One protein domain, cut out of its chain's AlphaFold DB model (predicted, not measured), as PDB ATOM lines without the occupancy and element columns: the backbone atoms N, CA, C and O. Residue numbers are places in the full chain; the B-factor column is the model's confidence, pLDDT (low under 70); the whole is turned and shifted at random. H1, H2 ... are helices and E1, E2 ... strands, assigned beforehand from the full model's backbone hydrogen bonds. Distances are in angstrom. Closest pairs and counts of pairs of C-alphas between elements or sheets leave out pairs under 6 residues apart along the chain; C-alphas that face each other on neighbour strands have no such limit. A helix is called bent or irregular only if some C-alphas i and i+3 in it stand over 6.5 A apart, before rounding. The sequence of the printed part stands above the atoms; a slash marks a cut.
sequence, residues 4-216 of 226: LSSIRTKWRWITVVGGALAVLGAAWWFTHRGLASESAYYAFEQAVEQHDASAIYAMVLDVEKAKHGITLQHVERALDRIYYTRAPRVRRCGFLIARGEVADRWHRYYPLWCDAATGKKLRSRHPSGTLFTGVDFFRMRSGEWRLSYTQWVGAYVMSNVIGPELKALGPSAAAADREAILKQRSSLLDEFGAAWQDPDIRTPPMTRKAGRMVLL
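This is residues 4 to 216 of the 226 residues of an uncharacterized protein of Chthonomonadales bacterium (UniProt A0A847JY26). A long helical arm, residues 4 to 32 of H1, sticks out from a compact body built round a small sheet, E2 E3 E5 E6, with H1b over one face. The strand pair E1 E4 continues from E3, the hairpin E7 E8 lies beside E2, and the helical hairpin H5b and H6 is at the end of the body far from the arm. The printed part has 213 residues with seven named helices and eight named strands, ordered H1 H2 H3 H4 E1 E2 E3 E4 E5 E6 H5 H6 H7 E7 E8; the sheets are antiparallel and the class is mixed, helices and strands. The whole is loose, with a radius of gyration of the C-alphas of 22.3 A, and spans 87 by 41 by 37 A, the arm making the length.

Find C-alpha 4 at (11.970, 54.375, -71.072), where H1, residues 4 to 49, begins. It is one helix by its hydrogen bonds but bent, C-alphas 34 and 37 being 7.0 A apart: H1a, residues 4 to 34, is 45.3 A long and H1b, 37 to 49, 18.6 A. Read on through H2, 53 to 59, H3, 62 to 68, and H4, 72 to 84, to strands E1, 90 to 95, E2, 101 to 103, E3, 106 to 109, E4, 111 to 115, E5, 135 to 139, and E6, 145 to 147. H5, 149 to 169, is one helix by its hydrogen bonds but bent, C-alphas 159 and 162 being 6.6 A apart, with arms H5a, 149 to 159, and H5b, 162 to 169. H6, 175 to 191, is 25.0 A long; H7, 199 to 202, E7, 206 to 209, and E8, 212 to 215, follow, E8 ending at C-alpha 215 (-7.257, 58.843, -20.469).

H1b and the sheet E2 E3 E5 E6 form two layers, a helix on one face of a sheet, at a height over the sheet of 9.3 A. In the sheet look for these backbone pairs within hydrogen-bond range: N 103 and O 106 at 2.8 A across E2 and E3, N 107 and O 137 at 2.9 A across E3 and E5, and N 138 and O 146 at 2.8 A across E5 and E6; also within hydrogen-bond range are N 91 and O 114 at 2.9 A across the antiparallel neighbours E1 and E4, and N 207 and O 214 at 2.9 A across the hairpin E7 and E8. H1b touches H2, closest C-alphas Ala 47 and Ala 55 at 6.0 A; H2 touches H4, Ala 53 and Glu 76 at 5.5 A. H3 and H5a are close but not clearly touching, Glu 64 and Tyr 149 having C-alphas 7.4 A apart. The hub, H5, touches H4, H6 and H7; H5b and H6 are a helical hairpin at a shallow tilt of 24 degrees, closest C-alphas Leu 166 and Arg 178 at 6.4 A. Every O i to N i+4 pair is within hydrogen-bond range in H1b, H2, H3, H4, H5a and H5b, against 26 of 27 in H1a and 10 of 13 in H6; H7 is too short for such a pair.

The C-alphas farthest apart, of Leu 4 and Ala 176, are 87.9 A apart. The printed part has no cut, and the link from E4 to E5, 19 residues, is long. Mean pLDDT of the printed part is 84.2; residues 4 to 20, 24 to 36, 98 to 99 and 196 to 197 are under 70.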
ATOM      1  N   LEU A   4      12.477  53.426 -72.080       47.19
ATOM      2  CA  LEU A   4      11.970  54.375 -71.072       47.19
ATOM      3  C   LEU A   4      10.628  53.967 -70.433       47.19
ATOM      4  O   LEU A   4      10.331  54.406 -69.321       47.19
ATOM      5  N   SER A   5       9.831  53.102 -71.075       49.41
ATOM      6  CA  SER A   5       8.562  52.632 -70.493       49.41
ATOM      7  C   SER A   5       8.783  51.623 -69.362       49.41
ATOM      8  O   SER A   5       8.066  51.653 -68.369       49.41
ATOM      9  N   SER A   6       9.823  50.786 -69.454       55.56
ATOM     10  CA  SER A   6      10.155  49.760 -68.452       55.56
ATOM     11  C   SER A   6      10.519  50.356 -67.084       55.56
ATOM     12  O   SER A   6      10.107  49.844 -66.042       55.56
ATOM     13  N   ILE A   7      11.225  51.491 -67.071       57.12
ATOM     14  CA  ILE A   7      11.707  52.131 -65.839       57.12
ATOM     15  C   ILE A   7      10.550  52.788 -65.071       57.12
ATOM     16  O   ILE A   7      10.406  52.555 -63.872       57.12
ATOM     17  N   ARG A   8       9.667  53.539 -65.748       55.62
ATOM     18  CA  ARG A   8       8.492  54.158 -65.101       55.62
ATOM     19  C   ARG A   8       7.543  53.124 -64.492       55.62
ATOM     20  O   ARG A   8       6.980  53.373 -63.429       55.62
ATOM     21  N   THR A   9       7.391  51.965 -65.127       57.09
ATOM     22  CA  THR A   9       6.545  50.883 -64.606       57.09
ATOM     23  C   THR A   9       7.158  50.255 -63.353       57.09
ATOM     24  O   THR A   9       6.449  50.072 -62.368       57.09
ATOM     25  N   LYS A  10       8.478  50.013 -63.328       55.03
ATOM     26  CA  LYS A  10       9.186  49.489 -62.143       55.03
ATOM     27  C   LYS A  10       9.097  50.428 -60.934       55.03
ATOM     28  O   LYS A  10       8.813  49.965 -59.833       55.03
ATOM     29  N   TRP A  11       9.259  51.737 -61.136       56.19
ATOM     30  CA  TRP A  11       9.144  52.717 -60.050       56.19
ATOM     31  C   TRP A  11       7.727  52.797 -59.468       56.19
ATOM     32  O   TRP A  11       7.594  52.835 -58.249       56.19
ATOM     33  N   ARG A  12       6.676  52.722 -60.301       59.09
ATOM     34  CA  ARG A  12       5.275  52.685 -59.827       59.09
ATOM     35  C   ARG A  12       4.991  51.463 -58.952       59.09
ATOM     36  O   ARG A  12       4.333  51.607 -57.925       59.09
ATOM     37  N   TRP A  13       5.512  50.287 -59.305       58.50
ATOM     38  CA  TRP A  13       5.354  49.084 -58.480       58.50
ATOM     39  C   TRP A  13       6.070  49.200 -57.132       58.50
ATOM     40  O   TRP A  13       5.493  48.830 -56.116       58.50
ATOM     41  N   ILE A  14       7.270  49.786 -57.093       66.31
ATOM     42  CA  ILE A  14       8.000  50.022 -55.836       66.31
ATOM     43  C   ILE A  14       7.220  50.970 -54.916       66.31
ATOM     44  O   ILE A  14       7.132  50.716 -53.717       66.31
ATOM     45  N   THR A  15       6.602  52.030 -55.450       66.19
ATOM     46  CA  THR A  15       5.818  52.970 -54.626       66.19
ATOM     47  C   THR A  15       4.516  52.350 -54.119       66.19
ATOM     48  O   THR A  15       4.139  52.578 -52.974       66.19
ATOM     49  N   VAL A  16       3.842  51.539 -54.942       67.44
ATOM     50  CA  VAL A  16       2.603  50.844 -54.552       67.44
ATOM     51  C   VAL A  16       2.882  49.766 -53.503       67.44
ATOM     52  O   VAL A  16       2.186  49.708 -52.493       67.44
ATOM     53  N   VAL A  17       3.927  48.954 -53.690       69.12
ATOM     54  CA  VAL A  17       4.321  47.913 -52.727       69.12
ATOM     55  C   VAL A  17       4.859  48.536 -51.437       69.12
ATOM     56  O   VAL A  17       4.465  48.117 -50.352       69.12
ATOM     57  N   GLY A  18       5.691  49.577 -51.532       67.19
ATOM     58  CA  GLY A  18       6.190  50.316 -50.369       67.19
ATOM     59  C   GLY A  18       5.072  51.003 -49.582       67.19
ATOM     60  O   GLY A  18       5.042  50.919 -48.357       67.19
ATOM     61  N   GLY A  19       4.101  51.609 -50.273       67.69
ATOM     62  CA  GLY A  19       2.909  52.190 -49.654       67.69
ATOM     63  C   GLY A  19       2.020  51.142 -48.982       67.69
ATOM     64  O   GLY A  19       1.591  51.343 -47.848       67.69
ATOM     65  N   ALA A  20       1.795  49.992 -49.626       69.44
ATOM     66  CA  ALA A  20       1.027  48.889 -49.048       69.44
ATOM     67  C   ALA A  20       1.709  48.297 -47.802       69.44
ATOM     68  O   ALA A  20       1.042  48.066 -46.798       69.44
ATOM     69  N   LEU A  21       3.035  48.120 -47.823       75.62
ATOM     70  CA  LEU A  21       3.810  47.669 -46.663       75.62
ATOM     71  C   LEU A  21       3.820  48.699 -45.531       75.62
ATOM     72  O   LEU A  21       3.744  48.311 -44.372       75.62
ATOM     73  N   ALA A  22       3.856  49.996 -45.838       73.94
ATOM     74  CA  ALA A  22       3.751  51.044 -44.826       73.94
ATOM     75  C   ALA A  22       2.354  51.084 -44.188       73.94
ATOM     76  O   ALA A  22       2.246  51.226 -42.974       73.94
ATOM     77  N   VAL A  23       1.285  50.901 -44.971       72.00
ATOM     78  CA  VAL A  23      -0.093  50.816 -44.460       72.00
ATOM     79  C   VAL A  23      -0.298  49.545 -43.637       72.00
ATOM     80  O   VAL A  23      -0.888  49.618 -42.565       72.00
ATOM     81  N   LEU A  24       0.219  48.397 -44.083       68.00
ATOM     82  CA  LEU A  24       0.165  47.142 -43.328       68.00
ATOM     83  C   LEU A  24       1.034  47.196 -42.071       68.00
ATOM     84  O   LEU A  24       0.595  46.743 -41.022       68.00
ATOM     85  N   GLY A  25       2.221  47.796 -42.141       68.50
ATOM     86  CA  GLY A  25       3.105  48.019 -40.999       68.50
ATOM     87  C   GLY A  25       2.499  48.988 -39.987       68.50
ATOM     88  O   GLY A  25       2.539  48.723 -38.790       68.50
ATOM     89  N   ALA A  26       1.848  50.059 -40.449       60.03
ATOM     90  CA  ALA A  26       1.092  50.971 -39.599       60.03
ATOM     91  C   ALA A  26      -0.145  50.286 -39.006       60.03
ATOM     92  O   ALA A  26      -0.381  50.408 -37.811       60.03
ATOM     93  N   ALA A  27      -0.909  49.519 -39.785       57.78
ATOM     94  CA  ALA A  27      -2.054  48.756 -39.293       57.78
ATOM     95  C   ALA A  27      -1.629  47.688 -38.275       57.78
ATOM     96  O   ALA A  27      -2.275  47.543 -37.241       57.78
ATOM     97  N   TRP A  28      -0.515  46.994 -38.507       60.09
ATOM     98  CA  TRP A  28       0.096  46.056 -37.565       60.09
ATOM     99  C   TRP A  28       0.571  46.769 -36.290       60.09
ATOM    100  O   TRP A  28       0.278  46.328 -35.184       60.09
ATOM    101  N   TRP A  29       1.195  47.940 -36.420       56.22
ATOM    102  CA  TRP A  29       1.610  48.781 -35.295       56.22
ATOM    103  C   TRP A  29       0.420  49.313 -34.474       56.22
ATOM    104  O   TRP A  29       0.441  49.270 -33.241       56.22
ATOM    105  N   PHE A  30      -0.643  49.778 -35.137       54.75
ATOM    106  CA  PHE A  30      -1.875  50.257 -34.504       54.75
ATOM    107  C   PHE A  30      -2.666  49.119 -33.855       54.75
ATOM    108  O   PHE A  30      -3.211  49.302 -32.768       54.75
ATOM    109  N   THR A  31      -2.693  47.937 -34.474       50.72
ATOM    110  CA  THR A  31      -3.333  46.753 -33.891       50.72
ATOM    111  C   THR A  31      -2.524  46.226 -32.710       50.72
ATOM    112  O   THR A  31      -3.091  46.070 -31.643       50.72
ATOM    113  N   HIS A  32      -1.203  46.059 -32.793       49.47
ATOM    114  CA  HIS A  32      -0.413  45.524 -31.671       49.47
ATOM    115  C   HIS A  32      -0.328  46.462 -30.456       49.47
ATOM    116  O   HIS A  32      -0.354  45.986 -29.323       49.47
ATOM    117  N   ARG A  33      -0.316  47.791 -30.639       51.78
ATOM    118  CA  ARG A  33      -0.386  48.727 -29.496       51.78
ATOM    119  C   ARG A  33      -1.788  48.872 -28.896       51.78
ATOM    120  O   ARG A  33      -1.897  49.255 -27.731       51.78
ATOM    121  N   GLY A  34      -2.835  48.569 -29.668       47.12
ATOM    122  CA  GLY A  34      -4.226  48.524 -29.205       47.12
ATOM    123  C   GLY A  34      -4.670  47.165 -28.642       47.12
ATOM    124  O   GLY A  34      -5.612  47.131 -27.864       47.12
ATOM    125  N   LEU A  35      -3.989  46.067 -28.993       50.81
ATOM    126  CA  LEU A  35      -4.346  44.682 -28.629       50.81
ATOM    127  C   LEU A  35      -3.609  44.143 -27.388       50.81
ATOM    128  O   LEU A  35      -3.922  43.056 -26.916       50.81
ATOM    129  N   ALA A  36      -2.663  44.889 -26.811       62.00
ATOM    130  CA  ALA A  36      -1.960  44.454 -25.598       62.00
ATOM    131  C   ALA A  36      -2.872  44.367 -24.356       62.00
ATOM    132  O   ALA A  36      -2.550  43.633 -23.423       62.00
ATOM    133  N   SER A  37      -4.023  45.052 -24.346       71.81
ATOM    134  CA  SER A  37      -4.999  44.896 -23.261       71.81
ATOM    135  C   SER A  37      -5.645  43.513 -23.262       71.81
ATOM    136  O   SER A  37      -6.047  43.036 -22.203       71.81
ATOM    137  N   GLU A  38      -5.686  42.835 -24.421       78.75
ATOM    138  CA  GLU A  38      -6.273  41.503 -24.497       78.75
ATOM    139  C   GLU A  38      -5.491  40.480 -23.690       78.75
ATOM    140  O   GLU A  38      -6.054  39.727 -22.899       78.75
ATOM    141  N   SER A  39      -4.167  40.533 -23.812       82.00
ATOM    142  CA  SER A  39      -3.279  39.677 -23.031       82.00
ATOM    143  C   SER A  39      -3.440  39.870 -21.519       82.00
ATOM    144  O   SER A  39      -3.393  38.892 -20.778       82.00
ATOM    145  N   ALA A  40      -3.695  41.101 -21.060       87.88
ATOM    146  CA  ALA A  40      -3.839  41.408 -19.643       87.88
ATOM    147  C   ALA A  40      -5.125  40.812 -19.055       87.88
ATOM    148  O   ALA A  40      -5.081  40.192 -17.991       87.88
ATOM    149  N   TYR A  41      -6.256  40.931 -19.762       87.56
ATOM    150  CA  TYR A  41      -7.485  40.307 -19.281       87.56
ATOM    151  C   TYR A  41      -7.434  38.781 -19.367       87.56
ATOM    152  O   TYR A  41      -7.916  38.132 -18.444       87.56
ATOM    153  N   TYR A  42      -6.828  38.191 -20.409       89.06
ATOM    154  CA  TYR A  42      -6.663  36.733 -20.482       89.06
ATOM    155  C   TYR A  42      -5.782  36.212 -19.347       89.06
ATOM    156  O   TYR A  42      -6.103  35.186 -18.756       89.06
ATOM    157  N   ALA A  43      -4.710  36.932 -19.003       91.81
ATOM    158  CA  ALA A  43      -3.860  36.575 -17.876       91.81
ATOM    159  C   ALA A  43      -4.631  36.633 -16.548       91.81
ATOM    160  O   ALA A  43      -4.515  35.722 -15.731       91.81
ATOM    161  N   PHE A  44      -5.462  37.660 -16.342       94.94
ATOM    162  CA  PHE A  44      -6.339  37.728 -15.174       94.94
ATOM    163  C   PHE A  44      -7.367  36.599 -15.157       94.94
ATOM    164  O   PHE A  44      -7.565  35.970 -14.123       94.94
ATOM    165  N   GLU A  45      -8.005  36.316 -16.295       94.00
ATOM    166  CA  GLU A  45      -8.971  35.227 -16.406       94.00
ATOM    167  C   GLU A  45      -8.337  33.893 -16.040       94.00
ATOM    168  O   GLU A  45      -8.857  33.175 -15.194       94.00
ATOM    169  N   GLN A  46      -7.175  33.606 -16.620       95.00
ATOM    170  CA  GLN A  46      -6.409  32.408 -16.331       95.00
ATOM    171  C   GLN A  46      -6.013  32.330 -14.852       95.00
ATOM    172  O   GLN A  46      -6.156  31.271 -14.246       95.00
ATOM    173  N   ALA A  47      -5.568  33.436 -14.252       96.56
ATOM    174  CA  ALA A  47      -5.221  33.472 -12.835       96.56
ATOM    175  C   ALA A  47      -6.437  33.179 -11.936       96.56
ATOM    176  O   ALA A  47      -6.317  32.435 -10.965       96.56
ATOM    177  N   VAL A  48      -7.631  33.675 -12.285       96.75
ATOM    178  CA  VAL A  48      -8.883  33.310 -11.597       96.75
ATOM    179  C   VAL A  48      -9.219  31.826 -11.809       96.75
ATOM    180  O   VAL A  48      -9.554  31.114 -10.870       96.75
ATOM    181  N   GLU A  49      -9.110  31.301 -13.026       95.81
ATOM    182  CA  GLU A  49      -9.399  29.880 -13.291       95.81
ATOM    183  C   GLU A  49      -8.448  28.929 -12.545       95.81
ATOM    184  O   GLU A  49      -8.832  27.814 -12.184       95.81
ATOM    185  N   GLN A  50      -7.217  29.378 -12.296       95.81
ATOM    186  CA  GLN A  50      -6.161  28.626 -11.617       95.81
ATOM    187  C   GLN A  50      -6.063  28.911 -10.113       95.81
ATOM    188  O   GLN A  50      -5.224  28.311  -9.449       95.81
ATOM    189  N   HIS A  51      -6.919  29.782  -9.567       96.06
ATOM    190  CA  HIS A  51      -6.871  30.205  -8.165       96.06
ATOM    191  C   HIS A  51      -5.533  30.862  -7.772       96.06
ATOM    192  O   HIS A  51      -5.121  30.828  -6.614       96.06
ATOM    193  N   ASP A  52      -4.863  31.501  -8.730       96.94
ATOM    194  CA  ASP A  52      -3.569  32.145  -8.537       96.94
ATOM    195  C   ASP A  52      -3.746  33.610  -8.106       96.94
ATOM    196  O   ASP A  52      -3.698  34.556  -8.900       96.94
ATOM    197  N   ALA A  53      -3.951  33.805  -6.803       97.31
ATOM    198  CA  ALA A  53      -4.028  35.138  -6.214       97.31
ATOM    199  C   ALA A  53      -2.717  35.930  -6.366       97.31
ATOM    200  O   ALA A  53      -2.756  37.160  -6.427       97.31
ATOM    201  N   SER A  54      -1.569  35.251  -6.465       97.62
ATOM    202  CA  SER A  54      -0.260  35.899  -6.597       97.62
ATOM    203  C   SER A  54      -0.095  36.542  -7.970       97.62
ATOM    204  O   SER A  54       0.351  37.686  -8.055       97.62
ATOM    205  N   ALA A  55      -0.525  35.863  -9.035       96.69
ATOM    206  CA  ALA A  55      -0.550  36.427 -10.380       96.69
ATOM    207  C   ALA A  55      -1.467  37.658 -10.465       96.69
ATOM    208  O   ALA A  55      -1.075  38.681 -11.027       96.69
ATOM    209  N   ILE A  56      -2.654  37.613  -9.848       97.38
ATOM    210  CA  ILE A  56      -3.551  38.779  -9.807       97.38
ATOM    211  C   ILE A  56      -2.929  39.910  -8.994       97.38
ATOM    212  O   ILE A  56      -2.919  41.052  -9.451       97.38
ATOM    213  N   TYR A  57      -2.366  39.612  -7.820       97.88
ATOM    214  CA  TYR A  57      -1.685  40.608  -6.996       97.88
ATOM    215  C   TYR A  57      -0.521  41.269  -7.744       97.88
ATOM    216  O   TYR A  57      -0.342  42.485  -7.661       97.88
ATOM    217  N   ALA A  58       0.233  40.512  -8.544       96.50
ATOM    218  CA  ALA A  58       1.277  41.066  -9.396       96.50
ATOM    219  C   ALA A  58       0.709  42.093 -10.391       96.50
ATOM    220  O   ALA A  58       1.303  43.159 -10.553       96.50
ATOM    221  N   MET A  59      -0.469  41.843 -10.970       96.19
ATOM    222  CA  MET A  59      -1.138  42.764 -11.899       96.19
ATOM    223  C   MET A  59      -1.679  44.034 -11.231       96.19
ATOM    224  O   MET A  59      -1.873  45.025 -11.933       96.19
ATOM    225  N   VAL A  60      -1.922  44.039  -9.915       95.94
ATOM    226  CA  VAL A  60      -2.475  45.202  -9.193       95.94
ATOM    227  C   VAL A  60      -1.579  46.433  -9.355       95.94
ATOM    228  O   VAL A  60      -0.349  46.326  -9.322       95.94
ATOM    229  N   LEU A  61      -2.202  47.604  -9.505       94.31
ATOM    230  CA  LEU A  61      -1.529  48.901  -9.551       94.31
ATOM    231  C   LEU A  61      -0.597  49.106  -8.349       94.31
ATOM    232  O   LEU A  61      -0.987  48.929  -7.194       94.31
ATOM    233  N   ASP A  62       0.621  49.579  -8.601       91.88
ATOM    234  CA  ASP A  62       1.600  49.793  -7.529       91.88
ATOM    235  C   ASP A  62       1.156  50.870  -6.535       91.88
ATOM    236  O   ASP A  62       1.428  50.752  -5.342       91.88
ATOM    237  N   VAL A  63       0.392  51.875  -6.983       90.12
ATOM    238  CA  VAL A  63      -0.209  52.867  -6.075       90.12
ATOM    239  C   VAL A  63      -1.234  52.231  -5.130       90.12
ATOM    240  O   VAL A  63      -1.308  52.618  -3.970       90.12
ATOM    241  N   GLU A  64      -1.981  51.215  -5.569       92.31
ATOM    242  CA  GLU A  64      -2.898  50.474  -4.697       92.31
ATOM    243  C   GLU A  64      -2.131  49.660  -3.649       92.31
ATOM    244  O   GLU A  64      -2.491  49.667  -2.473       92.31
ATOM    245  N   LYS A  65      -1.000  49.057  -4.017       92.50
ATOM    246  CA  LYS A  65      -0.132  48.357  -3.056       92.50
ATOM    247  C   LYS A  65       0.508  49.322  -2.055       92.50
ATOM    248  O   LYS A  65       0.427  49.107  -0.851       92.50
ATOM    249  N   ALA A  66       1.130  50.390  -2.549       90.19
ATOM    250  CA  ALA A  66       1.967  51.276  -1.746       90.19
ATOM    251  C   ALA A  66       1.171  52.298  -0.920       90.19
ATOM    252  O   ALA A  66       1.528  52.565   0.222       90.19
ATOM    253  N   LYS A  67       0.109  52.883  -1.489       86.25
ATOM    254  CA  LYS A  67      -0.672  53.956  -0.846       86.25
ATOM    255  C   LYS A  67      -1.916  53.427  -0.141       86.25
ATOM    256  O   LYS A  67      -2.269  53.937   0.915       86.25
ATOM    257  N   HIS A  68      -2.567  52.417  -0.718       85.31
ATOM    258  CA  HIS A  68      -3.820  51.854  -0.194       85.31
ATOM    259  C   HIS A  68      -3.612  50.563   0.603       85.31
ATOM    260  O   HIS A  68      -4.567  50.010   1.137       85.31
ATOM    261  N   GLY A  69      -2.368  50.085   0.712       90.56
ATOM    262  CA  GLY A  69      -2.031  48.909   1.509       90.56
ATOM    263  C   GLY A  69      -2.645  47.615   0.974       90.56
ATOM    264  O   GLY A  69      -2.896  46.693   1.752       90.56
ATOM    265  N   ILE A  70      -2.915  47.522  -0.336       93.19
ATOM    266  CA  ILE A  70      -3.400  46.272  -0.926       93.19
ATOM    267  C   ILE A  70      -2.322  45.195  -0.778       93.19
ATOM    268  O   ILE A  70      -1.160  45.373  -1.156       93.19
ATOM    269  N   THR A  71      -2.732  44.046  -0.246       95.19
ATOM    270  CA  THR A  71      -1.872  42.893   0.033       95.19
ATOM    271  C   THR A  71      -2.382  41.678  -0.731       95.19
ATOM    272  O   THR A  71      -3.530  41.655  -1.180       95.19
ATOM    273  N   LEU A  72      -1.555  40.638  -0.830       96.75
ATOM    274  CA  LEU A  72      -1.972  39.353  -1.391       96.75
ATOM    275  C   LEU A  72      -3.217  38.791  -0.678       96.75
ATOM    276  O   LEU A  72      -4.166  38.375  -1.334       96.75
ATOM    277  N   GLN A  73      -3.271  38.894   0.652       96.25
ATOM    278  CA  GLN A  73      -4.401  38.414   1.454       96.25
ATOM    279  C   GLN A  73      -5.720  39.147   1.144       96.25
ATOM    280  O   GLN A  73      -6.806  38.591   1.319       96.25
ATOM    281  N   HIS A  74      -5.660  40.412   0.715       95.69
ATOM    282  CA  HIS A  74      -6.844  41.119   0.222       95.69
ATOM    283  C   HIS A  74      -7.348  40.483  -1.083       95.69
ATOM    284  O   HIS A  74      -8.536  40.181  -1.199       95.69
ATOM    285  N   VAL A  75      -6.436  40.190  -2.017       97.00
ATOM    286  CA  VAL A  75      -6.756  39.546  -3.301       97.00
ATOM    287  C   VAL A  75      -7.328  38.140  -3.107       97.00
ATOM    288  O   VAL A  75      -8.345  37.820  -3.717       97.00
ATOM    289  N   GLU A  76      -6.737  37.329  -2.228       96.44
ATOM    290  CA  GLU A  76      -7.239  35.989  -1.883       96.44
ATOM    291  C   GLU A  76      -8.681  36.045  -1.370       96.44
ATOM    292  O   GLU A  76      -9.569  35.388  -1.914       96.44
ATOM    293  N   ARG A  77      -8.947  36.912  -0.383       95.19
ATOM    294  CA  ARG A  77     -10.297  37.096   0.172       95.19
ATOM    295  C   ARG A  77     -11.294  37.576  -0.878       95.19
ATOM    296  O   ARG A  77     -12.435  37.108  -0.899       95.19
ATOM    297  N   ALA A  78     -10.886  38.498  -1.751       94.94
ATOM    298  CA  ALA A  78     -11.730  38.966  -2.842       94.94
ATOM    299  C   ALA A  78     -12.061  37.827  -3.816       94.94
ATOM    300  O   ALA A  78     -13.229  37.641  -4.150       94.94
ATOM    301  N   LEU A  79     -11.080  37.024  -4.227       95.50
ATOM    302  CA  LEU A  79     -11.309  35.881  -5.109       95.50
ATOM    303  C   LEU A  79     -12.253  34.844  -4.500       95.50
ATOM    304  O   LEU A  79     -13.239  34.459  -5.140       95.50
ATOM    305  N   ASP A  80     -12.003  34.455  -3.251       94.44
ATOM    306  CA  ASP A  80     -12.856  33.519  -2.525       94.44
ATOM    307  C   ASP A  80     -14.290  34.031  -2.450       94.44
ATOM    308  O   ASP A  80     -15.245  33.305  -2.752       94.44
ATOM    309  N   ARG A  81     -14.473  35.306  -2.089       91.81
ATOM    310  CA  ARG A  81     -15.812  35.869  -1.931       91.81
ATOM    311  C   ARG A  81     -16.518  36.085  -3.257       91.81
ATOM    312  O   ARG A  81     -17.729  35.868  -3.324       91.81
ATOM    313  N   ILE A  82     -15.825  36.584  -4.276       93.44
ATOM    314  CA  ILE A  82     -16.422  36.967  -5.560       93.44
ATOM    315  C   ILE A  82     -16.718  35.711  -6.386       93.44
ATOM    316  O   ILE A  82     -17.816  35.596  -6.941       93.44
ATOM    317  N   TYR A  83     -15.812  34.733  -6.401       94.62
ATOM    318  CA  TYR A  83     -15.905  33.566  -7.275       94.62
ATOM    319  C   TYR A  83     -16.060  32.253  -6.506       94.62
ATOM    320  O   TYR A  83     -17.087  31.585  -6.659       94.62
ATOM    321  N   TYR A  84     -15.099  31.880  -5.661       93.38
ATOM    322  CA  TYR A  84     -14.951  30.470  -5.269       93.38
ATOM    323  C   TYR A  84     -15.962  29.975  -4.232       93.38
ATOM    324  O   TYR A  84     -16.359  28.813  -4.261       93.38
ATOM    325  N   THR A  85     -16.505  30.869  -3.400       91.38
ATOM    326  CA  THR A  85     -17.645  30.549  -2.518       91.38
ATOM    327  C   THR A  85     -18.892  30.157  -3.328       91.38
ATOM    328  O   THR A  85     -19.777  29.470  -2.821       91.38
ATOM    329  N   ARG A  86     -19.001  30.603  -4.591       91.31
ATOM    330  CA  ARG A  86     -20.135  30.275  -5.473       91.31
ATOM    331  C   ARG A  86     -19.924  28.971  -6.232       91.31
ATOM    332  O   ARG A  86     -20.899  28.268  -6.481       91.31
ATOM    333  N   ALA A  87     -18.688  28.679  -6.625       92.38
ATOM    334  CA  ALA A  87     -18.306  27.429  -7.265       92.38
ATOM    335  C   ALA A  87     -16.814  27.153  -7.016       92.38
ATOM    336  O   ALA A  87     -16.003  28.033  -7.304       92.38
ATOM    337  N   PRO A  88     -16.425  25.939  -6.576       90.06
ATOM    338  CA  PRO A  88     -15.024  25.613  -6.301       90.06
ATOM    339  C   PRO A  88     -14.104  25.697  -7.518       90.06
ATOM    340  O   PRO A  88     -12.900  25.793  -7.355       90.06
ATOM    341  N   ARG A  89     -14.657  25.602  -8.733       93.44
ATOM    342  CA  ARG A  89     -13.930  25.800  -9.987       93.44
ATOM    343  C   ARG A  89     -14.759  26.686 -10.893       93.44
ATOM    344  O   ARG A  89     -15.923  26.386 -11.169       93.44
ATOM    345  N   VAL A  90     -14.152  27.753 -11.382       95.50
ATOM    346  CA  VAL A  90     -14.802  28.717 -12.269       95.50
ATOM    347  C   VAL A  90     -14.105  28.739 -13.619       95.50
ATOM    348  O   VAL A  90     -12.929  28.405 -13.722       95.50
ATOM    349  N   ARG A  91     -14.847  29.104 -14.661       94.69
ATOM    350  CA  ARG A  91     -14.305  29.377 -15.995       94.69
ATOM    351  C   ARG A  91     -15.023  30.541 -16.642       94.69
ATOM    352  O   ARG A  91     -16.222  30.737 -16.393       94.69
ATOM    353  N   ARG A  92     -14.347  31.273 -17.522       92.12
ATOM    354  CA  ARG A  92     -15.042  32.230 -18.382       92.12
ATOM    355  C   ARG A  92     -15.931  31.481 -19.374       92.12
ATOM    356  O   ARG A  92     -15.529  30.507 -20.003       92.12
ATOM    357  N   CYS A  93     -17.148  31.981 -19.565       91.94
ATOM    358  CA  CYS A  93     -18.073  31.487 -20.588       91.94
ATOM    359  C   CYS A  93     -18.579  32.575 -21.548       91.94
ATOM    360  O   CYS A  93     -19.340  32.275 -22.464       91.94
ATOM    361  N   GLY A  94     -18.158  33.833 -21.378       87.62
ATOM    362  CA  GLY A  94     -18.463  34.922 -22.305       87.62
ATOM    363  C   GLY A  94     -18.185  36.301 -21.718       87.62
ATOM    364  O   GLY A  94     -17.498  36.429 -20.708       87.62
ATOM    365  N   PHE A  95     -18.767  37.325 -22.342       84.56
ATOM    366  CA  PHE A  95     -18.710  38.716 -21.893       84.56
ATOM    367  C   PHE A  95     -20.108  39.327 -21.902       84.56
ATOM    368  O   PHE A  95     -20.926  38.984 -22.757       84.56
ATOM    369  N   LEU A  96     -20.374  40.257 -20.983       77.88
ATOM    370  CA  LEU A  96     -21.569  41.106 -21.065       77.88
ATOM    371  C   LEU A  96     -21.394  42.240 -22.076       77.88
ATOM    372  O   LEU A  96     -22.344  42.580 -22.774       77.88
ATOM    373  N   ILE A  97     -20.183  42.789 -22.183       72.38
ATOM    374  CA  ILE A  97     -19.814  43.782 -23.198       72.38
ATOM    375  C   ILE A  97     -18.752  43.158 -24.098       72.38
ATOM    376  O   ILE A  97     -17.637  42.887 -23.652       72.38
ATOM    377  N   ALA A  98     -19.096  42.914 -25.365       64.44
ATOM    378  CA  ALA A  98     -18.173  42.330 -26.332       64.44
ATOM    379  C   ALA A  98     -16.976  43.274 -26.556       64.44
ATOM    380  O   ALA A  98     -17.164  44.407 -26.987       64.44
ATOM    381  N   ARG A  99     -15.756  42.796 -26.265       64.81
ATOM    382  CA  ARG A  99     -14.472  43.533 -26.339       64.81
ATOM    383  C   ARG A  99     -14.273  44.673 -25.326       64.81
ATOM    384  O   ARG A  99     -13.201  45.271 -25.311       64.81
ATOM    385  N   GLY A 100     -15.234  44.917 -24.433       73.69
ATOM    386  CA  GLY A 100     -15.126  45.946 -23.395       73.69
ATOM    387  C   GLY A 100     -15.152  47.393 -23.914       73.69
ATOM    388  O   GLY A 100     -15.217  47.652 -25.113       73.69
ATOM    389  N   GLU A 101     -15.115  48.349 -22.989       80.88
ATOM    390  CA  GLU A 101     -14.933  49.775 -23.268       80.88
ATOM    391  C   GLU A 101     -13.435  50.093 -23.301       80.88
ATOM    392  O   GLU A 101     -12.727  49.853 -22.323       80.88
ATOM    393  N   VAL A 102     -12.939  50.621 -24.424       79.25
ATOM    394  CA  VAL A 102     -11.505  50.880 -24.642       79.25
ATOM    395  C   VAL A 102     -11.260  52.368 -24.894       79.25
ATOM    396  O   VAL A 102     -11.879  52.975 -25.769       79.25
ATOM    397  N   ALA A 103     -10.294  52.930 -24.175       83.12
ATOM    398  CA  ALA A 103      -9.651  54.212 -24.446       83.12
ATOM    399  C   ALA A 103      -8.126  54.012 -24.547       83.12
ATOM    400  O   ALA A 103      -7.614  52.949 -24.217       83.12
ATOM    401  N   ASP A 104      -7.375  55.031 -24.985       82.75
ATOM    402  CA  ASP A 104      -5.928  54.901 -25.277       82.75
ATOM    403  C   ASP A 104      -5.107  54.234 -24.152       82.75
ATOM    404  O   ASP A 104      -4.170  53.488 -24.424       82.75
ATOM    405  N   ARG A 105      -5.468  54.466 -22.885       86.62
ATOM    406  CA  ARG A 105      -4.743  53.936 -21.719       86.62
ATOM    407  C   ARG A 105      -5.621  53.180 -20.727       86.62
ATOM    408  O   ARG A 105      -5.199  52.959 -19.597       86.62
ATOM    409  N   TRP A 106      -6.837  52.830 -21.121       89.94
ATOM    410  CA  TRP A 106      -7.817  52.233 -20.224       89.94
ATOM    411  C   TRP A 106      -8.666  51.216 -20.963       89.94
ATOM    412  O   TRP A 106      -9.110  51.466 -22.083       89.94
ATOM    413  N   HIS A 107      -8.890  50.078 -20.327       88.94
ATOM    414  CA  HIS A 107      -9.759  49.036 -20.838       88.94
ATOM    415  C   HIS A 107     -10.615  48.494 -19.706       88.94
ATOM    416  O   HIS A 107     -10.088  48.006 -18.710       88.94
ATOM    417  N   ARG A 108     -11.932  48.562 -19.878       89.38
ATOM    418  CA  ARG A 108     -12.907  47.968 -18.968       89.38
ATOM    419  C   ARG A 108     -13.651  46.841 -19.653       89.38
ATOM    420  O   ARG A 108     -14.164  47.019 -20.754       89.38
ATOM    421  N   TYR A 109     -13.814  45.712 -18.981       88.88
ATOM    422  CA  TYR A 109     -14.646  44.616 -19.475       88.88
ATOM    423  C   TYR A 109     -15.425  43.940 -18.345       88.88
ATOM    424  O   TYR A 109     -15.189  44.176 -17.162       88.88
ATOM    425  N   TYR A 110     -16.401  43.121 -18.737       90.31
ATOM    426  CA  TYR A 110     -17.353  42.477 -17.832       90.31
ATOM    427  C   TYR A 110     -17.426  40.978 -18.149       90.31
ATOM    428  O   TYR A 110     -18.268  40.568 -18.965       90.31
ATOM    429  N   PRO A 111     -16.523  40.162 -17.576       90.31
ATOM    430  CA  PRO A 111     -16.486  38.729 -17.832       90.31
ATOM    431  C   PRO A 111     -17.722  38.037 -17.252       90.31
ATOM    432  O   PRO A 111     -18.195  38.353 -16.158       90.31
ATOM    433  N   LEU A 112     -18.244  37.062 -17.999       91.19
ATOM    434  CA  LEU A 112     -19.257  36.136 -17.509       91.19
ATOM    435  C   LEU A 112     -18.587  34.863 -17.019       91.19
ATOM    436  O   LEU A 112     -17.979  34.125 -17.797       91.19
ATOM    437  N   TRP A 113     -18.769  34.602 -15.732       93.81
ATOM    438  CA  TRP A 113     -18.231  33.436 -15.054       93.81
ATOM    439  C   TRP A 113     -19.266  32.326 -14.977       93.81
ATOM    440  O   TRP A 113     -20.441  32.562 -14.678       93.81
ATOM    441  N   CYS A 114     -18.806  31.108 -15.211       95.81
ATOM    442  CA  CYS A 114     -19.583  29.896 -15.064       95.81
ATOM    443  C   CYS A 114     -18.898  28.954 -14.071       95.81
ATOM    444  O   CYS A 114     -17.672  28.916 -13.983       95.81
ATOM    445  N   ASP A 115     -19.698  28.164 -13.362       96.19
ATOM    446  CA  ASP A 115     -19.219  26.964 -12.685       96.19
ATOM    447  C   ASP A 115     -18.662  26.009 -13.751       96.19
ATOM    448  O   ASP A 115     -19.347  25.668 -14.723       96.19
ATOM    449  N   ALA A 116     -17.400  25.615 -13.596       94.62
ATOM    450  CA  ALA A 116     -16.719  24.763 -14.557       94.62
ATOM    451  C   ALA A 116     -17.329  23.353 -14.627       94.62
ATOM    452  O   ALA A 116     -17.310  22.751 -15.700       94.62
ATOM    453  N   ALA A 117     -17.897  22.846 -13.527       94.25
ATOM    454  CA  ALA A 117     -18.481  21.509 -13.461       94.25
ATOM    455  C   ALA A 117     -19.848  21.446 -14.153       94.25
ATOM    456  O   ALA A 117     -20.117  20.533 -14.930       94.25
ATOM    457  N   THR A 118     -20.717  22.426 -13.891       95.00
ATOM    458  CA  THR A 118     -22.095  22.418 -14.412       95.00
ATOM    459  C   THR A 118     -22.280  23.236 -15.689       95.00
ATOM    460  O   THR A 118     -23.319  23.135 -16.341       95.00
ATOM    461  N   GLY A 119     -21.319  24.098 -16.032       93.56
ATOM    462  CA  GLY A 119     -21.422  25.053 -17.135       93.56
ATOM    463  C   GLY A 119     -22.439  26.176 -16.903       93.56
ATOM    464  O   GLY A 119     -22.643  27.005 -17.789       93.56
ATOM    465  N   LYS A 120     -23.085  26.225 -15.732       94.19
ATOM    466  CA  LYS A 120     -24.080  27.247 -15.399       94.19
ATOM    467  C   LYS A 120     -23.385  28.538 -14.974       94.19
ATOM    468  O   LYS A 120     -22.379  28.506 -14.271       94.19
ATOM    469  N   LYS A 121     -23.954  29.682 -15.364       94.19
ATOM    470  CA  LYS A 121     -23.483  31.006 -14.927       94.19
ATOM    471  C   LYS A 121     -23.513  31.116 -13.402       94.19
ATOM    472  O   LYS A 121     -24.466  30.649 -12.770       94.19
ATOM    473  N   LEU A 122     -22.505  31.768 -12.825       94.25
ATOM    474  CA  LEU A 122     -22.465  32.028 -11.388       94.25
ATOM    475  C   LEU A 122     -23.616  32.955 -11.002       94.25
ATOM    476  O   LEU A 122     -23.737  34.066 -11.516       94.25
ATOM    477  N   ARG A 123     -24.473  32.503 -10.086       90.62
ATOM    478  CA  ARG A 123     -25.639  33.274  -9.644       90.62
ATOM    479  C   ARG A 123     -25.226  34.448  -8.754       90.62
ATOM    480  O   ARG A 123     -24.299  34.351  -7.946       90.62
ATOM    481  N   SER A 124     -25.958  35.552  -8.858       89.12
ATOM    482  CA  SER A 124     -25.846  36.675  -7.924       89.12
ATOM    483  C   SER A 124     -27.190  37.376  -7.727       89.12
ATOM    484  O   SER A 124     -28.174  37.052  -8.390       89.12
ATOM    485  N   ARG A 125     -27.229  38.339  -6.798       85.44
ATOM    486  CA  ARG A 125     -28.401  39.190  -6.549       85.44
ATOM    487  C   ARG A 125     -28.533  40.346  -7.549       85.44
ATOM    488  O   ARG A 125     -29.488  41.109  -7.453       85.44
ATOM    489  N   HIS A 126     -27.594  40.501  -8.487       85.00
ATOM    490  CA  HIS A 126     -27.715  41.497  -9.550       85.00
ATOM    491  C   HIS A 126     -29.011  41.246 -10.355       85.00
ATOM    492  O   HIS A 126     -29.364  40.085 -10.559       85.00
ATOM    493  N   PRO A 127     -29.718  42.280 -10.860       80.06
ATOM    494  CA  PRO A 127     -30.989  42.100 -11.571       80.06
ATOM    495  C   PRO A 127     -30.957  41.143 -12.772       80.06
ATOM    496  O   PRO A 127     -31.985  40.579 -13.122       80.06
ATOM    497  N   SER A 128     -29.795  40.938 -13.398       82.00
ATOM    498  CA  SER A 128     -29.629  39.953 -14.480       82.00
ATOM    499  C   SER A 128     -29.559  38.493 -14.000       82.00
ATOM    500  O   SER A 128     -29.477  37.588 -14.827       82.00
ATOM    501  N   GLY A 129     -29.532  38.247 -12.687       86.12
ATOM    502  CA  GLY A 129     -29.430  36.918 -12.075       86.12
ATOM    503  C   GLY A 129     -28.043  36.268 -12.155       86.12
ATOM    504  O   GLY A 129     -27.868  35.141 -11.692       86.12
ATOM    505  N   THR A 130     -27.049  36.958 -12.723       88.94
ATOM    506  CA  THR A 130     -25.670  36.473 -12.872       88.94
ATOM    507  C   THR A 130     -24.678  37.427 -12.224       88.94
ATOM    508  O   THR A 130     -24.895  38.639 -12.207       88.94
ATOM    509  N   LEU A 131     -23.567  36.871 -11.736       90.75
ATOM    510  CA  LEU A 131     -22.439  37.621 -11.199       90.75
ATOM    511  C   LEU A 131     -21.986  38.693 -12.193       90.75
ATOM    512  O   LEU A 131     -21.738  38.393 -13.362       90.75
ATOM    513  N   PHE A 132     -21.890  39.927 -11.705       88.88
ATOM    514  CA  PHE A 132     -21.521  41.093 -12.497       88.88
ATOM    515  C   PHE A 132     -20.349  41.821 -11.847       88.88
ATOM    516  O   PHE A 132     -20.499  42.385 -10.771       88.88
ATOM    517  N   THR A 133     -19.181  41.847 -12.470       90.62
ATOM    518  CA  THR A 133     -18.031  42.589 -11.941       90.62
ATOM    519  C   THR A 133     -17.283  43.212 -13.108       90.62
ATOM    520  O   THR A 133     -16.951  42.522 -14.070       90.62
ATOM    521  N   GLY A 134     -17.138  44.536 -13.075       91.12
ATOM    522  CA  GLY A 134     -16.301  45.255 -14.029       91.12
ATOM    523  C   GLY A 134     -14.845  45.073 -13.642       91.12
ATOM    524  O   GLY A 134     -14.523  45.119 -12.458       91.12
ATOM    525  N   VAL A 135     -13.990  44.831 -14.626       93.31
ATOM    526  CA  VAL A 135     -12.547  44.721 -14.441       93.31
ATOM    527  C   VAL A 135     -11.892  45.800 -15.288       93.31
ATOM    528  O   VAL A 135     -12.113  45.863 -16.500       93.31
ATOM    529  N   ASP A 136     -11.109  46.648 -14.632       92.69
ATOM    530  CA  ASP A 136     -10.502  47.838 -15.212       92.69
ATOM    531  C   ASP A 136      -8.980  47.688 -15.247       92.69
ATOM    532  O   ASP A 136      -8.325  47.572 -14.208       92.69
ATOM    533  N   PHE A 137      -8.422  47.723 -16.454       93.56
ATOM    534  CA  PHE A 137      -6.989  47.734 -16.703       93.56
ATOM    535  C   PHE A 137      -6.529  49.100 -17.200       93.56
ATOM    536  O   PHE A 137      -7.176  49.740 -18.032       93.56
ATOM    537  N   PHE A 138      -5.357  49.515 -16.736       92.75
ATOM    538  CA  PHE A 138      -4.722  50.771 -17.099       92.75
ATOM    539  C   PHE A 138      -3.360  50.515 -17.722       92.75
ATOM    540  O   PHE A 138      -2.535  49.795 -17.159       92.75
ATOM    541  N   ARG A 139      -3.111  51.120 -18.886       91.75
ATOM    542  CA  ARG A 139      -1.813  51.040 -19.553       91.75
ATOM    543  C   ARG A 139      -0.872  52.073 -18.956       91.75
ATOM    544  O   ARG A 139      -1.031  53.279 -19.191       91.75
ATOM    545  N   MET A 140       0.124  51.598 -18.229       90.56
ATOM    546  CA  MET A 140       1.221  52.393 -17.693       90.56
ATOM    547  C   MET A 140       2.083  52.960 -18.831       90.56
ATOM    548  O   MET A 140       2.040  52.499 -19.973       90.56
ATOM    549  N   ARG A 141       2.895  53.973 -18.538       86.50
ATOM    550  CA  ARG A 141       3.791  54.642 -19.491       86.50
ATOM    551  C   ARG A 141       4.892  53.707 -19.982       86.50
ATOM    552  O   ARG A 141       5.345  53.860 -21.110       86.50
ATOM    553  N   SER A 142       5.260  52.717 -19.166       85.12
ATOM    554  CA  SER A 142       6.116  51.589 -19.555       85.12
ATOM    555  C   SER A 142       5.494  50.703 -20.643       85.12
ATOM    556  O   SER A 142       6.203  49.916 -21.262       85.12
ATOM    557  N   GLY A 143       4.185  50.825 -20.893       86.12
ATOM    558  CA  GLY A 143       3.419  49.994 -21.822       86.12
ATOM    559  C   GLY A 143       2.733  48.797 -21.160       86.12
ATOM    560  O   GLY A 143       1.884  48.171 -21.790       86.12
ATOM    561  N   GLU A 144       3.056  48.504 -19.900       88.94
ATOM    562  CA  GLU A 144       2.444  47.422 -19.129       88.94
ATOM    563  C   GLU A 144       0.995  47.744 -18.747       88.94
ATOM    564  O   GLU A 144       0.658  48.893 -18.464       88.94
ATOM    565  N   TRP A 145       0.137  46.726 -18.706       91.88
ATOM    566  CA  TRP A 145      -1.242  46.851 -18.247       91.88
ATOM    567  C   TRP A 145      -1.368  46.387 -16.800       91.88
ATOM    568  O   TRP A 145      -0.947  45.285 -16.458       91.88
ATOM    569  N   ARG A 146      -1.972  47.225 -15.959       94.31
ATOM    570  CA  ARG A 146      -2.169  46.961 -14.530       94.31
ATOM    571  C   ARG A 146      -3.645  47.013 -14.168       94.31
ATOM    572  O   ARG A 146      -4.387  47.834 -14.700       94.31
ATOM    573  N   LEU A 147      -4.055  46.130 -13.269       95.12
ATOM    574  CA  LEU A 147      -5.411  46.001 -12.752       95.12
ATOM    575  C   LEU A 147      -5.661  47.045 -11.659       95.12
ATOM    576  O   LEU A 147      -4.872  47.139 -10.719       95.12
ATOM    577  N   SER A 148      -6.794  47.748 -11.717       94.12
ATOM    578  CA  SER A 148      -7.326  48.404 -10.519       94.12
ATOM    579  C   SER A 148      -8.145  47.419  -9.696       94.12
ATOM    580  O   SER A 148      -9.285  47.077 -10.024       94.12
ATOM    581  N   TYR A 149      -7.551  46.979  -8.592       94.88
ATOM    582  CA  TYR A 149      -8.178  46.117  -7.602       94.88
ATOM    583  C   TYR A 149      -9.386  46.799  -6.958       94.88
ATOM    584  O   TYR A 149     -10.448  46.189  -6.824       94.88
ATOM    585  N   THR A 150      -9.257  48.078  -6.598       92.12
ATOM    586  CA  THR A 150     -10.332  48.799  -5.904       92.12
ATOM    587  C   THR A 150     -11.552  49.007  -6.800       92.12
ATOM    588  O   THR A 150     -12.678  48.828  -6.333       92.12
ATOM    589  N   GLN A 151     -11.363  49.303  -8.095       91.31
ATOM    590  CA  GLN A 151     -12.476  49.354  -9.048       91.31
ATOM    591  C   GLN A 151     -13.112  47.981  -9.259       91.31
ATOM    592  O   GLN A 151     -14.339  47.890  -9.272       91.31
ATOM    593  N   TRP A 152     -12.313  46.917  -9.369       93.81
ATOM    594  CA  TRP A 152     -12.822  45.557  -9.545       93.81
ATOM    595  C   TRP A 152     -13.715  45.107  -8.375       93.81
ATOM    596  O   TRP A 152     -14.878  44.722  -8.565       93.81
ATOM    597  N   VAL A 153     -13.208  45.229  -7.144       93.69
ATOM    598  CA  VAL A 153     -13.966  44.911  -5.926       93.69
ATOM    599  C   VAL A 153     -15.156  45.854  -5.762       93.69
ATOM    600  O   VAL A 153     -16.269  45.404  -5.479       93.69
ATOM    601  N   GLY A 154     -14.958  47.155  -5.988       90.88
ATOM    602  CA  GLY A 154     -16.012  48.163  -5.915       90.88
ATOM    603  C   GLY A 154     -17.170  47.860  -6.867       90.88
ATOM    604  O   GLY A 154     -18.330  47.871  -6.451       90.88
ATOM    605  N   ALA A 155     -16.871  47.501  -8.118       90.81
ATOM    606  CA  ALA A 155     -17.867  47.102  -9.106       90.81
ATOM    607  C   ALA A 155     -18.635  45.852  -8.659       90.81
ATOM    608  O   ALA A 155     -19.861  45.807  -8.773       90.81
ATOM    609  N   TYR A 156     -17.949  44.854  -8.090       92.88
ATOM    610  CA  TYR A 156     -18.623  43.687  -7.524       92.88
ATOM    611  C   TYR A 156     -19.588  44.070  -6.392       92.88
ATOM    612  O   TYR A 156     -20.757  43.668  -6.432       92.88
ATOM    613  N   VAL A 157     -19.131  44.837  -5.397       91.94
ATOM    614  CA  VAL A 157     -19.958  45.211  -4.239       91.94
ATOM    615  C   VAL A 157     -21.155  46.046  -4.687       91.94
ATOM    616  O   VAL A 157     -22.289  45.755  -4.299       91.94
ATOM    617  N   MET A 158     -20.944  47.036  -5.555       89.62
ATOM    618  CA  MET A 158     -22.033  47.872  -6.055       89.62
ATOM    619  C   MET A 158     -23.055  47.070  -6.849       89.62
ATOM    620  O   MET A 158     -24.248  47.177  -6.583       89.62
ATOM    621  N   SER A 159     -22.624  46.239  -7.794       89.88
ATOM    622  CA  SER A 159     -23.560  45.564  -8.691       89.88
ATOM    623  C   SER A 159     -24.251  44.357  -8.055       89.88
ATOM    624  O   SER A 159     -25.395  44.061  -8.393       89.88
ATOM    625  N   ASN A 160     -23.602  43.650  -7.127       91.25
ATOM    626  CA  ASN A 160     -24.140  42.393  -6.585       91.25
ATOM    627  C   ASN A 160     -24.622  42.487  -5.139       91.25
ATOM    628  O   ASN A 160     -25.281  41.549  -4.687       91.25
ATOM    629  N   VAL A 161     -24.292  43.560  -4.413       90.00
ATOM    630  CA  VAL A 161     -24.655  43.723  -2.997       90.00
ATOM    631  C   VAL A 161     -25.475  44.994  -2.795       90.00
ATOM    632  O   VAL A 161     -26.666  44.901  -2.517       90.00
ATOM    633  N   ILE A 162     -24.876  46.169  -3.003       89.94
ATOM    634  CA  ILE A 162     -25.504  47.460  -2.680       89.94
ATOM    635  C   ILE A 162     -26.642  47.790  -3.651       89.94
ATOM    636  O   ILE A 162     -27.750  48.100  -3.229       89.94
ATOM    637  N   GLY A 163     -26.395  47.710  -4.957       88.88
ATOM    638  CA  GLY A 163     -27.359  48.062  -6.000       88.88
ATOM    639  C   GLY A 163     -28.679  47.290  -5.901       88.88
ATOM    640  O   GLY A 163     -29.734  47.921  -5.956       88.88
ATOM    641  N   PRO A 164     -28.665  45.956  -5.714       90.38
ATOM    642  CA  PRO A 164     -29.881  45.185  -5.468       90.38
ATOM    643  C   PRO A 164     -30.662  45.640  -4.229       90.38
ATOM    644  O   PRO A 164     -31.884  45.751  -4.303       90.38
ATOM    645  N   GLU A 165     -29.981  45.942  -3.118       89.69
ATOM    646  CA  GLU A 165     -30.623  46.428  -1.885       89.69
ATOM    647  C   GLU A 165     -31.227  47.826  -2.083       89.69
ATOM    648  O   GLU A 165     -32.392  48.047  -1.757       89.69
ATOM    649  N   LEU A 166     -30.496  48.741  -2.727       89.62
ATOM    650  CA  LEU A 166     -31.008  50.068  -3.081       89.62
ATOM    651  C   LEU A 166     -32.205  49.989  -4.036       89.62
ATOM    652  O   LEU A 166     -33.155  50.756  -3.902       89.62
ATOM    653  N   LYS A 167     -32.189  49.058  -4.995       87.62
ATOM    654  CA  LYS A 167     -33.314  48.849  -5.915       87.62
ATOM    655  C   LYS A 167     -34.539  48.297  -5.186       87.62
ATOM    656  O   LYS A 167     -35.653  48.692  -5.521       87.62
ATOM    657  N   ALA A 168     -34.340  47.415  -4.205       88.19
ATOM    658  CA  ALA A 168     -35.419  46.845  -3.403       88.19
ATOM    659  C   ALA A 168     -36.143  47.899  -2.547       88.19
ATOM    660  O   ALA A 168     -37.343  47.763  -2.330       88.19
ATOM    661  N   LEU A 169     -35.453  48.969  -2.131       88.69
ATOM    662  CA  LEU A 169     -36.085  50.109  -1.456       88.69
ATOM    663  C   LEU A 169     -37.076  50.877  -2.356       88.69
ATOM    664  O   LEU A 169     -37.992  51.530  -1.863       88.69
ATOM    665  N   GLY A 170     -36.908  50.809  -3.678       86.06
ATOM    666  CA  GLY A 170     -37.744  51.526  -4.635       86.06
ATOM    667  C   GLY A 170     -37.398  53.020  -4.794       86.06
ATOM    668  O   GLY A 170     -36.604  53.600  -4.044       86.06
ATOM    669  N   PRO A 171     -37.976  53.678  -5.815       83.50
ATOM    670  CA  PRO A 171     -37.607  55.044  -6.199       83.50
ATOM    671  C   PRO A 171     -38.008  56.105  -5.164       83.50
ATOM    672  O   PRO A 171     -37.356  57.145  -5.100       83.50
ATOM    673  N   SER A 172     -39.017  55.823  -4.334       84.50
ATOM    674  CA  SER A 172     -39.572  56.752  -3.336       84.50
ATOM    675  C   SER A 172     -38.961  56.619  -1.938       84.50
ATOM    676  O   SER A 172     -39.415  57.289  -1.016       84.50
ATOM    677  N   ALA A 173     -37.966  55.746  -1.753       86.56
ATOM    678  CA  ALA A 173     -37.316  55.564  -0.458       86.56
ATOM    679  C   ALA A 173     -36.609  56.834   0.030       86.56
ATOM    680  O   ALA A 173     -36.026  57.572  -0.775       86.56
ATOM    681  N   ALA A 174     -36.621  57.051   1.346       89.81
ATOM    682  CA  ALA A 174     -36.006  58.217   1.956       89.81
ATOM    683  C   ALA A 174     -34.483  58.219   1.745       89.81
ATOM    684  O   ALA A 174     -33.833  57.172   1.669       89.81
ATOM    685  N   ALA A 175     -33.893  59.416   1.682       89.38
ATOM    686  CA  ALA A 175     -32.443  59.568   1.548       89.38
ATOM    687  C   ALA A 175     -31.685  58.890   2.706       89.38
ATOM    688  O   ALA A 175     -30.663  58.252   2.467       89.38
ATOM    689  N   ALA A 176     -32.242  58.948   3.922       91.19
ATOM    690  CA  ALA A 176     -31.673  58.320   5.112       91.19
ATOM    691  C   ALA A 176     -31.562  56.789   4.990       91.19
ATOM    692  O   ALA A 176     -30.541  56.224   5.369       91.19
ATOM    693  N   ASP A 177     -32.557  56.115   4.401       89.69
ATOM    694  CA  ASP A 177     -32.524  54.654   4.215       89.69
ATOM    695  C   ASP A 177     -31.434  54.247   3.217       89.69
ATOM    696  O   ASP A 177     -30.710  53.267   3.411       89.69
ATOM    697  N   ARG A 178     -31.273  55.039   2.150       86.50
ATOM    698  CA  ARG A 178     -30.211  54.834   1.155       86.50
ATOM    699  C   ARG A 178     -28.833  55.040   1.776       86.50
ATOM    700  O   ARG A 178     -27.930  54.241   1.537       86.50
ATOM    701  N   GLU A 179     -28.678  56.086   2.580       88.56
ATOM    702  CA  GLU A 179     -27.436  56.380   3.295       88.56
ATOM    703  C   GLU A 179     -27.100  55.290   4.321       88.56
ATOM    704  O   GLU A 179     -25.950  54.861   4.404       88.56
ATOM    705  N   ALA A 180     -28.102  54.766   5.032       88.88
ATOM    706  CA  ALA A 180     -27.928  53.659   5.966       88.88
ATOM    707  C   ALA A 180     -27.402  52.394   5.268       88.88
ATOM    708  O   ALA A 180     -26.443  51.797   5.755       88.88
ATOM    709  N   ILE A 181     -27.952  52.022   4.102       88.19
ATOM    710  CA  ILE A 181     -27.440  50.891   3.303       88.19
ATOM    711  C   ILE A 181     -25.995  51.146   2.872       88.19
ATOM    712  O   ILE A 181     -25.139  50.275   3.036       88.19
ATOM    713  N   LEU A 182     -25.698  52.336   2.346       86.69
ATOM    714  CA  LEU A 182     -24.345  52.680   1.908       86.69
ATOM    715  C   LEU A 182     -23.341  52.599   3.061       86.69
ATOM    716  O   LEU A 182     -22.278  52.008   2.893       86.69
ATOM    717  N   LYS A 183     -23.697  53.116   4.240       85.94
ATOM    718  CA  LYS A 183     -22.861  53.069   5.445       85.94
ATOM    719  C   LYS A 183     -22.716  51.656   6.005       85.94
ATOM    720  O   LYS A 183     -21.635  51.257   6.420       85.94
ATOM    721  N   GLN A 184     -23.788  50.868   6.013       85.69
ATOM    722  CA  GLN A 184     -23.735  49.490   6.495       85.69
ATOM    723  C   GLN A 184     -22.846  48.631   5.590       85.69
ATOM    724  O   GLN A 184     -22.075  47.800   6.070       85.69
ATOM    725  N   ARG A 185     -22.939  48.834   4.272       85.75
ATOM    726  CA  ARG A 185     -22.218  48.046   3.268       85.75
ATOM    727  C   ARG A 185     -20.842  48.608   2.909       85.75
ATOM    728  O   ARG A 185     -20.071  47.882   2.290       85.75
ATOM    729  N   SER A 186     -20.491  49.827   3.327       80.88
ATOM    730  CA  SER A 186     -19.131  50.357   3.163       80.88
ATOM    731  C   SER A 186     -18.101  49.536   3.938       80.88
ATOM    732  O   SER A 186     -17.012  49.312   3.428       80.88
ATOM    733  N   SER A 187     -18.486  48.976   5.091       81.38
ATOM    734  CA  SER A 187     -17.640  48.065   5.879       81.38
ATOM    735  C   SER A 187     -17.158  46.834   5.097       81.38
ATOM    736  O   SER A 187     -16.064  46.335   5.336       81.38
ATOM    737  N   LEU A 188     -17.938  46.366   4.113       82.75
ATOM    738  CA  LEU A 188     -17.550  45.253   3.245       82.75
ATOM    739  C   LEU A 188     -16.398  45.643   2.308       82.75
ATOM    740  O   LEU A 188     -15.580  44.811   1.936       82.75
ATOM    741  N   LEU A 189     -16.335  46.911   1.905       83.75
ATOM    742  CA  LEU A 189     -15.241  47.425   1.084       83.75
ATOM    743  C   LEU A 189     -13.975  47.568   1.920       83.75
ATOM    744  O   LEU A 189     -12.901  47.219   1.438       83.75
ATOM    745  N   ASP A 190     -14.116  47.991   3.177       83.94
ATOM    746  CA  ASP A 190     -13.013  48.030   4.137       83.94
ATOM    747  C   ASP A 190     -12.464  46.619   4.412       83.94
ATOM    748  O   ASP A 190     -11.250  46.426   4.419       83.94
ATOM    749  N   GLU A 191     -13.331  45.603   4.529       83.31
ATOM    750  CA  GLU A 191     -12.926  44.195   4.680       83.31
ATOM    751  C   GLU A 191     -12.032  43.720   3.521       83.31
ATOM    752  O   GLU A 191     -11.042  43.017   3.743       83.31
ATOM    753  N   PHE A 192     -12.339  44.137   2.290       87.12
ATOM    754  CA  PHE A 192     -11.529  43.832   1.107       87.12
ATOM    755  C   PHE A 192     -10.311  44.744   0.930       87.12
ATOM    756  O   PHE A 192      -9.574  44.558  -0.038       87.12
ATOM    757  N   GLY A 193     -10.090  45.728   1.802       83.69
ATOM    758  CA  GLY A 193      -9.060  46.751   1.601       83.69
ATOM    759  C   GLY A 193      -9.363  47.694   0.429       83.69
ATOM    760  O   GLY A 193      -8.483  48.395  -0.044       83.69
ATOM    761  N   ALA A 194     -10.603  47.724  -0.064       82.62
ATOM    762  CA  ALA A 194     -11.039  48.517  -1.211       82.62
ATOM    763  C   ALA A 194     -11.776  49.804  -0.796       82.62
ATOM    764  O   ALA A 194     -12.686  50.258  -1.495       82.62
ATOM    765  N   ALA A 195     -11.412  50.389   0.351       74.31
ATOM    766  CA  ALA A 195     -11.950  51.671   0.791       74.31
ATOM    767  C   ALA A 195     -11.697  52.724  -0.302       74.31
ATOM    768  O   ALA A 195     -10.570  52.920  -0.753       74.31
ATOM    769  N   TRP A 196     -12.750  53.383  -0.785       64.50
ATOM    770  CA  TRP A 196     -12.682  54.093  -2.064       64.50
ATOM    771  C   TRP A 196     -12.144  55.521  -1.920       64.50
ATOM    772  O   TRP A 196     -12.847  56.502  -2.175       64.50
ATOM    773  N   GLN A 197     -10.907  55.640  -1.466       66.19
ATOM    774  CA  GLN A 197     -10.370  56.916  -1.011       66.19
ATOM    775  C   GLN A 197      -9.636  57.698  -2.107       66.19
ATOM    776  O   GLN A 197      -9.399  58.889  -1.933       66.19
ATOM    777  N   ASP A 198      -9.319  57.077  -3.250       71.62
ATOM    778  CA  ASP A 198      -8.569  57.744  -4.318       71.62
ATOM    779  C   ASP A 198      -9.451  58.187  -5.499       71.62
ATOM    780  O   ASP A 198      -9.924  57.341  -6.275       71.62
ATOM    781  N   PRO A 199      -9.680  59.502  -5.676       76.88
ATOM    782  CA  PRO A 199     -10.422  60.011  -6.822       76.88
ATOM    783  C   PRO A 199      -9.694  59.760  -8.146       76.88
ATOM    784  O   PRO A 199     -10.371  59.588  -9.158       76.88
ATOM    785  N   ASP A 200      -8.360  59.657  -8.156       73.69
ATOM    786  CA  ASP A 200      -7.597  59.398  -9.383       73.69
ATOM    787  C   ASP A 200      -7.745  57.947  -9.848       73.69
ATOM    788  O   ASP A 200      -7.592  57.650 -11.032       73.69
ATOM    789  N   ILE A 201      -8.077  57.035  -8.930       80.25
ATOM    790  CA  ILE A 201      -8.423  55.658  -9.278       80.25
ATOM    791  C   ILE A 201      -9.888  55.587  -9.694       80.25
ATOM    792  O   ILE A 201     -10.180  55.008 -10.728       80.25
ATOM    793  N   ARG A 202     -10.822  56.190  -8.946       77.56
ATOM    794  CA  ARG A 202     -12.268  56.140  -9.258       77.56
ATOM    795  C   ARG A 202     -12.649  56.859 -10.551       77.56
ATOM    796  O   ARG A 202     -13.483  56.382 -11.317       77.56
ATOM    797  N   THR A 203     -12.092  58.043 -10.736       80.38
ATOM    798  CA  THR A 203     -12.427  59.000 -11.793       80.38
ATOM    799  C   THR A 203     -11.131  59.478 -12.424       80.38
ATOM    800  O   THR A 203     -10.734  60.630 -12.239       80.38
ATOM    801  N   PRO A 204     -10.436  58.580 -13.138       82.81
ATOM    802  CA  PRO A 204      -9.110  58.871 -13.639       82.81
ATOM    803  C   PRO A 204      -9.181  60.031 -14.652       82.81
ATOM    804  O   PRO A 204     -10.191  60.192 -15.348       82.81
ATOM    805  N   PRO A 205      -8.145  60.884 -14.727       86.00
ATOM    806  CA  PRO A 205      -8.210  62.139 -15.465       86.00
ATOM    807  C   PRO A 205      -8.342  61.881 -16.967       86.00
ATOM    808  O   PRO A 205      -7.430  61.360 -17.611       86.00
ATOM    809  N   MET A 206      -9.475  62.270 -17.548       87.81
ATOM    810  CA  MET A 206      -9.799  62.050 -18.959       87.81
ATOM    811  C   MET A 206     -10.039  63.366 -19.705       87.81
ATOM    812  O   MET A 206     -10.454  64.365 -19.125       87.81
ATOM    813  N   THR A 207      -9.838  63.345 -21.021       89.62
ATOM    814  CA  THR A 207     -10.211  64.432 -21.938       89.62
ATOM    815  C   THR A 207     -10.906  63.889 -23.184       89.62
ATOM    816  O   THR A 207     -10.818  62.698 -23.486       89.62
ATOM    817  N   ARG A 208     -11.577  64.758 -23.945       87.06
ATOM    818  CA  ARG A 208     -12.160  64.412 -25.246       87.06
ATOM    819  C   ARG A 208     -11.252  64.918 -26.369       87.06
ATOM    820  O   ARG A 208     -11.033  66.118 -26.495       87.06
ATOM    821  N   LYS A 209     -10.767  64.018 -27.227       84.06
ATOM    822  CA  LYS A 209      -9.944  64.334 -28.407       84.06
ATOM    823  C   LYS A 209     -10.557  63.704 -29.654       84.06
ATOM    824  O   LYS A 209     -10.802  62.502 -29.676       84.06
ATOM    825  N   ALA A 210     -10.825  64.516 -30.683       85.44
ATOM    826  CA  ALA A 210     -11.464  64.075 -31.933       85.44
ATOM    827  C   ALA A 210     -12.736  63.224 -31.702       85.44
ATOM    828  O   ALA A 210     -12.915  62.157 -32.285       85.44
ATOM    829  N   GLY A 211     -13.595  63.665 -30.776       80.38
ATOM    830  CA  GLY A 211     -14.841  62.976 -30.425       80.38
ATOM    831  C   GLY A 211     -14.689  61.735 -29.535       80.38
ATOM    832  O   GLY A 211     -15.708  61.215 -29.086       80.38
ATOM    833  N   ARG A 212     -13.465  61.292 -29.219       77.44
ATOM    834  CA  ARG A 212     -13.187  60.112 -28.384       77.44
ATOM    835  C   ARG A 212     -12.710  60.506 -26.989       77.44
ATOM    836  O   ARG A 212     -11.991  61.493 -26.841       77.44
ATOM    837  N   MET A 213     -13.095  59.725 -25.982       83.88
ATOM    838  CA  MET A 213     -12.548  59.850 -24.629       83.88
ATOM    839  C   MET A 213     -11.129  59.278 -24.593       83.88
ATOM    840  O   MET A 213     -10.868  58.202 -25.130       83.88
ATOM    841  N   VAL A 214     -10.211  60.014 -23.977       84.50
ATOM    842  CA  VAL A 214      -8.800  59.660 -23.838       84.50
ATOM    843  C   VAL A 214      -8.414  59.820 -22.380       84.50
ATOM    844  O   VAL A 214      -8.623  60.883 -21.796       84.50
ATOM    845  N   LEU A 215      -7.835  58.773 -21.801       88.25
ATOM    846  CA  LEU A 215      -7.257  58.843 -20.469       88.25
ATOM    847  C   LEU A 215      -5.894  59.550 -20.531       88.25
ATOM    848  O   LEU A 215      -5.022  59.135 -21.292       88.25
ATOM    849  N   LEU A 216      -5.720  60.618 -19.746       87.88
ATOM    850  CA  LEU A 216      -4.523  61.469 -19.762       87.88
ATOM    851  C   LEU A 216      -3.314  60.770 -19.126       87.88
ATOM    852  O   LEU A 216      -2.202  60.824 -19.652       87.88
TER     853      LEU A 216